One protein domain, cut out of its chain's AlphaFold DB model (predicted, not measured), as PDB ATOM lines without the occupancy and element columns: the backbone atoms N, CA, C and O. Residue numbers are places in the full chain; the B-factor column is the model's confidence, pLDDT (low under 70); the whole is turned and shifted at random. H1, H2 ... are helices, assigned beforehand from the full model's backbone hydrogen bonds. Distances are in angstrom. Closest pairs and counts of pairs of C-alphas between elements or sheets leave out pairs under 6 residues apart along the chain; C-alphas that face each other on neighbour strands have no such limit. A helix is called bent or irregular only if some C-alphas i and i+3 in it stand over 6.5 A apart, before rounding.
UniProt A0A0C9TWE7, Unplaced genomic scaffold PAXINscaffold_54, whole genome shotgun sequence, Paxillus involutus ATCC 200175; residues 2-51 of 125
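This is residues 2 to 51 of the 125 residues of an uncharacterized protein of Paxillus involutus ATCC 200175 (UniProt A0A0C9TWE7). Helices H2, H3 and H4 follow end to end round an empty middle, a flat, open frame, with short H1 at its start. The printed part, all helix, has 50 residues with four named helices. It is loose, its radius of gyration of the C-alphas 12.4 A, spanning 33 by 28 by 8 A.

Find C-alpha 2 at (-36.646, -30.396, 10.708), where H1, residues 2 to 5, begins. H2 is residues 7 to 20, 20.2 A, and H3 residues 22 to 37, 22.6 A. H4, residues 39 to 50, 17.3 A, ends at (-40.677, -41.201, 12.060); it is irregular, C-alphas 40 and 43 being 8.2 A apart.

Residues 14 to 18 of H2 alone touch H3, the closest C-alphas being Ala 18 and His 25, 5.2 A. Residues 32 to 36 of H3 alone touch H4, the closest C-alphas being Leu 36 and His 45, 5.8 A. Both pairs run opposite ways at steep tilts, 50 and 56 degrees. In H4, 3 of 8 O i to N i+4 pairs are within hydrogen-bond range, beside 7 of 9 O i to N i+3; in H2 and H3 every O i to N i+4 pair is.

The printed part has no cut and no long link; no printed residue is under 70 in pLDDT.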
ATOM      1  N   TRP A   2     -35.506 -31.052  11.392       87.69
ATOM      2  CA  TRP A   2     -36.646 -30.396  10.708       87.69
ATOM      3  C   TRP A   2     -37.981 -31.174  10.718       87.69
ATOM      4  O   TRP A   2     -39.018 -30.597  11.047       87.69
ATOM      5  N   LEU A   3     -37.967 -32.482  10.409       86.25
ATOM      6  CA  LEU A   3     -39.175 -33.328  10.446       86.25
ATOM      7  C   LEU A   3     -39.796 -33.400  11.850       86.25
ATOM      8  O   LEU A   3     -41.015 -33.327  11.993       86.25
ATOM      9  N   CYS A   4     -38.955 -33.519  12.882       85.81
ATOM     10  CA  CYS A   4     -39.394 -33.583  14.274       85.81
ATOM     11  C   CYS A   4     -39.993 -32.246  14.722       85.81
ATOM     12  O   CYS A   4     -41.069 -32.232  15.318       85.81
ATOM     13  N   ASP A   5     -39.338 -31.138  14.377       90.19
ATOM     14  CA  ASP A   5     -39.775 -29.787  14.748       90.19
ATOM     15  C   ASP A   5     -41.081 -29.396  14.039       90.19
ATOM     16  O   ASP A   5     -41.928 -28.704  14.599       90.19
ATOM     17  N   SER A   6     -41.297 -29.917  12.829       88.94
ATOM     18  CA  SER A   6     -42.481 -29.633  12.010       88.94
ATOM     19  C   SER A   6     -43.652 -30.596  12.255       88.94
ATOM     20  O   SER A   6     -44.666 -30.532  11.559       88.94
ATOM     21  N   LYS A   7     -43.561 -31.493  13.252       89.50
ATOM     22  CA  LYS A   7     -44.561 -32.547  13.507       89.50
ATOM     23  C   LYS A   7     -45.981 -32.006  13.684       89.50
ATOM     24  O   LYS A   7     -46.934 -32.637  13.235       89.50
ATOM     25  N   MET A   8     -46.144 -30.857  14.342       90.50
ATOM     26  CA  MET A   8     -47.465 -30.243  14.524       90.50
ATOM     27  C   MET A   8     -48.051 -29.750  13.195       90.50
ATOM     28  O   MET A   8     -49.218 -30.016  12.916       90.50
ATOM     29  N   SER A   9     -47.240 -29.110  12.350       90.56
ATOM     30  CA  SER A   9     -47.653 -28.652  11.019       90.56
ATOM     31  C   SER A   9     -48.098 -29.818  10.137       90.56
ATOM     32  O   SER A   9     -49.126 -29.735   9.473       90.56
ATOM     33  N   PHE A  10     -47.387 -30.946  10.189       92.75
ATOM     34  CA  PHE A  10     -47.772 -32.144   9.441       92.75
ATOM     35  C   PHE A  10     -49.076 -32.774   9.930       92.75
ATOM     36  O   PHE A  10     -49.899 -33.179   9.114       92.75
ATOM     37  N   LYS A  11     -49.334 -32.765  11.241       93.06
ATOM     38  CA  LYS A  11     -50.643 -33.180  11.771       93.06
ATOM     39  C   LYS A  11     -51.780 -32.278  11.295       93.06
ATOM     40  O   LYS A  11     -52.877 -32.772  11.055       93.06
ATOM     41  N   LEU A  12     -51.539 -30.971  11.163       93.56
ATOM     42  CA  LEU A  12     -52.525 -30.048  10.597       93.56
ATOM     43  C   LEU A  12     -52.796 -30.374   9.122       93.56
ATOM     44  O   LEU A  12     -53.950 -30.427   8.712       93.56
ATOM     45  N   VAL A  13     -51.746 -30.645   8.346       93.75
ATOM     46  CA  VAL A  13     -51.845 -31.079   6.943       93.75
ATOM     47  C   VAL A  13     -52.658 -32.374   6.806       93.75
ATOM     48  O   VAL A  13     -53.556 -32.444   5.966       93.75
ATOM     49  N   ASP A  14     -52.420 -33.362   7.670       95.88
ATOM     50  CA  ASP A  14     -53.214 -34.597   7.712       95.88
ATOM     51  C   ASP A  14     -54.681 -34.324   8.066       95.88
ATOM     52  O   ASP A  14     -55.584 -34.868   7.430       95.88
ATOM     53  N   ALA A  15     -54.933 -33.448   9.045       96.31
ATOM     54  CA  ALA A  15     -56.286 -33.074   9.450       96.31
ATOM     55  C   ALA A  15     -57.053 -32.357   8.327       96.31
ATOM     56  O   ALA A  15     -58.244 -32.607   8.141       96.31
ATOM     57  N   LEU A  16     -56.377 -31.516   7.539       95.88
ATOM     58  CA  LEU A  16     -56.964 -30.869   6.364       95.88
ATOM     59  C   LEU A  16     -57.365 -31.901   5.306       95.88
ATOM     60  O   LEU A  16     -58.479 -31.841   4.784       95.88
ATOM     61  N   LEU A  17     -56.505 -32.888   5.033       96.56
ATOM     62  CA  LEU A  17     -56.858 -33.990   4.138       96.56
ATOM     63  C   LEU A  17     -58.032 -34.807   4.694       96.56
ATOM     64  O   LEU A  17     -58.944 -35.143   3.945       96.56
ATOM     65  N   ALA A  18     -58.037 -35.100   5.997       97.25
ATOM     66  CA  ALA A  18     -59.120 -35.830   6.647       97.25
ATOM     67  C   ALA A  18     -60.465 -35.091   6.564       97.25
ATOM     68  O   ALA A  18     -61.498 -35.743   6.444       97.25
ATOM     69  N   ALA A  19     -60.455 -33.757   6.607       96.75
ATOM     70  CA  ALA A  19     -61.652 -32.935   6.483       96.75
ATOM     71  C   ALA A  19     -62.157 -32.833   5.034       96.75
ATOM     72  O   ALA A  19     -63.357 -32.932   4.796       96.75
ATOM     73  N   ILE A  20     -61.253 -32.639   4.067       94.94
ATOM     74  CA  ILE A  20     -61.616 -32.385   2.663       94.94
ATOM     75  C   ILE A  20     -61.847 -33.688   1.888       94.94
ATOM     76  O   ILE A  20     -62.757 -33.767   1.068       94.94
ATOM     77  N   HIS A  21     -61.040 -34.721   2.144       95.12
ATOM     78  CA  HIS A  21     -61.148 -36.026   1.493       95.12
ATOM     79  C   HIS A  21     -60.968 -37.181   2.503       95.12
ATOM     80  O   HIS A  21     -59.954 -37.890   2.480       95.12
ATOM     81  N   PRO A  22     -61.981 -37.443   3.356       96.31
ATOM     82  CA  PRO A  22     -61.891 -38.428   4.438       96.31
ATOM     83  C   PRO A  22     -61.511 -39.838   3.968       96.31
ATOM     84  O   PRO A  22     -60.752 -40.544   4.635       96.31
ATOM     85  N   GLU A  23     -62.018 -40.255   2.806       96.56
ATOM     86  CA  GLU A  23     -61.724 -41.576   2.242       96.56
ATOM     87  C   GLU A  23     -60.253 -41.734   1.861       96.56
ATOM     88  O   GLU A  23     -59.644 -42.739   2.227       96.56
ATOM     89  N   LEU A  24     -59.664 -40.726   1.208       95.44
ATOM     90  CA  LEU A  24     -58.253 -40.733   0.843       95.44
ATOM     91  C   LEU A  24     -57.377 -40.733   2.094       95.44
ATOM     92  O   LEU A  24     -56.462 -41.543   2.186       95.44
ATOM     93  N   HIS A  25     -57.702 -39.916   3.101       97.06
ATOM     94  CA  HIS A  25     -57.004 -39.955   4.387       97.06
ATOM     95  C   HIS A  25     -57.065 -41.350   5.039       97.06
ATOM     96  O   HIS A  25     -56.053 -41.860   5.533       97.06
ATOM     97  N   ARG A  26     -58.239 -42.000   5.020       97.38
ATOM     98  CA  ARG A  26     -58.420 -43.361   5.551       97.38
ATOM     99  C   ARG A  26     -57.577 -44.379   4.786       97.38
ATOM    100  O   ARG A  26     -56.933 -45.208   5.424       97.38
ATOM    101  N   TRP A  27     -57.568 -44.324   3.455       95.81
ATOM    102  CA  TRP A  27     -56.760 -45.224   2.628       95.81
ATOM    103  C   TRP A  27     -55.266 -45.013   2.861       95.81
ATOM    104  O   TRP A  27     -54.566 -45.986   3.128       95.81
ATOM    105  N   SER A  28     -54.785 -43.769   2.878       95.38
ATOM    106  CA  SER A  28     -53.377 -43.466   3.159       95.38
ATOM    107  C   SER A  28     -52.958 -43.936   4.557       95.38
ATOM    108  O   SER A  28     -51.897 -44.536   4.730       95.38
ATOM    109  N   SER A  29     -53.827 -43.760   5.557       96.19
ATOM    110  CA  SER A  29     -53.602 -44.280   6.912       96.19
ATOM    111  C   SER A  29     -53.550 -45.810   6.954       96.19
ATOM    112  O   SER A  29     -52.750 -46.382   7.695       96.19
ATOM    113  N   ALA A  30     -54.407 -46.486   6.183       97.00
ATOM    114  CA  ALA A  30     -54.425 -47.943   6.094       97.00
ATOM    115  C   ALA A  30     -53.151 -48.482   5.429       97.00
ATOM    116  O   ALA A  30     -52.556 -49.410   5.967       97.00
ATOM    117  N   VAL A  31     -52.690 -47.858   4.340       95.25
ATOM    118  CA  VAL A  31     -51.420 -48.210   3.683       95.25
ATOM    119  C   VAL A  31     -50.260 -48.091   4.668       95.25
ATOM    120  O   VAL A  31     -49.484 -49.028   4.806       95.25
ATOM    121  N   ARG A  32     -50.180 -47.000   5.440       95.50
ATOM    122  CA  ARG A  32     -49.134 -46.851   6.466       95.50
ATOM    123  C   ARG A  32     -49.158 -47.978   7.503       95.50
ATOM    124  O   ARG A  32     -48.103 -48.464   7.891       95.50
ATOM    125  N   LYS A  33     -50.344 -48.398   7.957       96.44
ATOM    126  CA  LYS A  33     -50.480 -49.527   8.896       96.44
ATOM    127  C   LYS A  33     -50.050 -50.852   8.272       96.44
ATOM    128  O   LYS A  33     -49.437 -51.648   8.966       96.44
ATOM    129  N   GLN A  34     -50.369 -51.072   6.998       97.25
ATOM    130  CA  GLN A  34     -49.943 -52.267   6.269       97.25
ATOM    131  C   GLN A  34     -48.421 -52.310   6.128       97.25
ATOM    132  O   GLN A  34     -47.830 -53.330   6.446       97.25
ATOM    133  N   LEU A  35     -47.785 -51.187   5.775       96.56
ATOM    134  CA  LEU A  35     -46.321 -51.095   5.696       96.56
ATOM    135  C   LEU A  35     -45.640 -51.383   7.047       96.56
ATOM    136  O   LEU A  35     -44.594 -52.010   7.085       96.56
ATOM    137  N   LEU A  36     -46.240 -50.958   8.162       96.62
ATOM    138  CA  LEU A  36     -45.727 -51.253   9.510       96.62
ATOM    139  C   LEU A  36     -46.024 -52.683   9.992       96.62
ATOM    140  O   LEU A  36     -45.494 -53.096  11.016       96.62
ATOM    141  N   ALA A  37     -46.901 -53.418   9.309       97.50
ATOM    142  CA  ALA A  37     -47.184 -54.821   9.604       97.50
ATOM    143  C   ALA A  37     -46.372 -55.778   8.717       97.50
ATOM    144  O   ALA A  37     -46.387 -56.982   8.954       97.50
ATOM    145  N   ASP A  38     -45.703 -55.250   7.693       97.75
ATOM    146  CA  ASP A  38     -44.913 -56.019   6.744       97.75
ATOM    147  C   ASP A  38     -43.509 -56.283   7.307       97.75
ATOM    148  O   ASP A  38     -42.713 -55.359   7.503       97.75
ATOM    149  N   GLU A  39     -43.225 -57.552   7.602       97.00
ATOM    150  CA  GLU A  39     -41.947 -58.001   8.159       97.00
ATOM    151  C   GLU A  39     -40.806 -57.955   7.128       97.00
ATOM    152  O   GLU A  39     -39.645 -57.852   7.527       97.00
ATOM    153  N   GLU A  40     -41.098 -57.967   5.819       98.06
ATOM    154  CA  GLU A  40     -40.067 -57.925   4.770       98.06
ATOM    155  C   GLU A  40     -39.335 -56.577   4.720       98.06
ATOM    156  O   GLU A  40     -38.192 -56.511   4.271       98.06
ATOM    157  N   ILE A  41     -39.976 -55.511   5.213       97.19
ATOM    158  CA  ILE A  41     -39.442 -54.140   5.252       97.19
ATOM    159  C   ILE A  41     -39.235 -53.632   6.683       97.19
ATOM    160  O   ILE A  41     -39.321 -52.430   6.951       97.19
ATOM    161  N   MET A  42     -38.992 -54.545   7.627       96.44
ATOM    162  CA  MET A  42     -38.802 -54.215   9.044       96.44
ATOM    163  C   MET A  42     -37.675 -53.192   9.275       96.44
ATOM    164  O   MET A  42     -37.763 -52.363  10.181       96.44
ATOM    165  N   ASP A  43     -36.643 -53.192   8.430       97.44
ATOM    166  CA  ASP A  43     -35.550 -52.214   8.444       97.44
ATOM    167  C   ASP A  43     -36.023 -50.772   8.167       97.44
ATOM    168  O   ASP A  43     -35.393 -49.813   8.613       97.44
ATOM    169  N   LEU A  44     -37.166 -50.602   7.497       96.50
ATOM    170  CA  LEU A  44     -37.777 -49.303   7.205       96.50
ATOM    171  C   LEU A  44     -38.819 -48.866   8.244       96.50
ATOM    172  O   LEU A  44     -39.292 -47.726   8.185       96.50
ATOM    173  N   HIS A  45     -39.195 -49.716   9.206       96.69
ATOM    174  CA  HIS A  45     -40.263 -49.403  10.168       96.69
ATOM    175  C   HIS A  45     -39.971 -48.154  10.998       96.69
ATOM    176  O   HIS A  45     -40.879 -47.357  11.248       96.69
ATOM    177  N   GLU A  46     -38.713 -47.943  11.392       94.88
ATOM    178  CA  GLU A  46     -38.306 -46.737  12.121       94.88
ATOM    179  C   GLU A  46     -38.520 -45.478  11.267       94.88
ATOM    180  O   GLU A  46     -39.101 -44.496  11.738       94.88
ATOM    181  N   LEU A  47     -38.150 -45.531   9.983       93.19
ATOM    182  CA  LEU A  47     -38.339 -44.432   9.036       93.19
ATOM    183  C   LEU A  47     -39.829 -44.132   8.813       93.19
ATOM    184  O   LEU A  47     -40.247 -42.974   8.874       93.19
ATOM    185  N   ILE A  48     -40.647 -45.168   8.608       94.19
ATOM    186  CA  ILE A  48     -42.100 -45.037   8.415       94.19
ATOM    187  C   ILE A  48     -42.763 -44.473   9.678       94.19
ATOM    188  O   ILE A  48     -43.666 -43.630   9.602       94.19
ATOM    189  N   THR A  49     -42.305 -44.904  10.855       93.00
ATOM    190  CA  THR A  49     -42.788 -44.414  12.151       93.00
ATOM    191  C   THR A  49     -42.406 -42.952  12.375       93.00
ATOM    192  O   THR A  49     -43.238 -42.173  12.850       93.00
ATOM    193  N   GLY A  50     -41.186 -42.569  11.990       92.25
ATOM    194  CA  GLY A  50     -40.677 -41.201  12.060       92.25
ATOM    195  C   GLY A  50     -41.323 -40.239  11.059       92.25
ATOM    196  O   GLY A  50     -41.319 -39.029  11.295       92.25
ATOM    197  N   TRP A  51     -41.912 -40.749   9.973       94.25
ATOM    198  CA  TRP A  51     -42.600 -39.930   8.980       94.25
ATOM    199  C   TRP A  51     -43.926 -39.361   9.532       94.25
ATOM    200  O   TRP A  51     -44.814 -40.126   9.925       94.25
TER     201      TRP A  51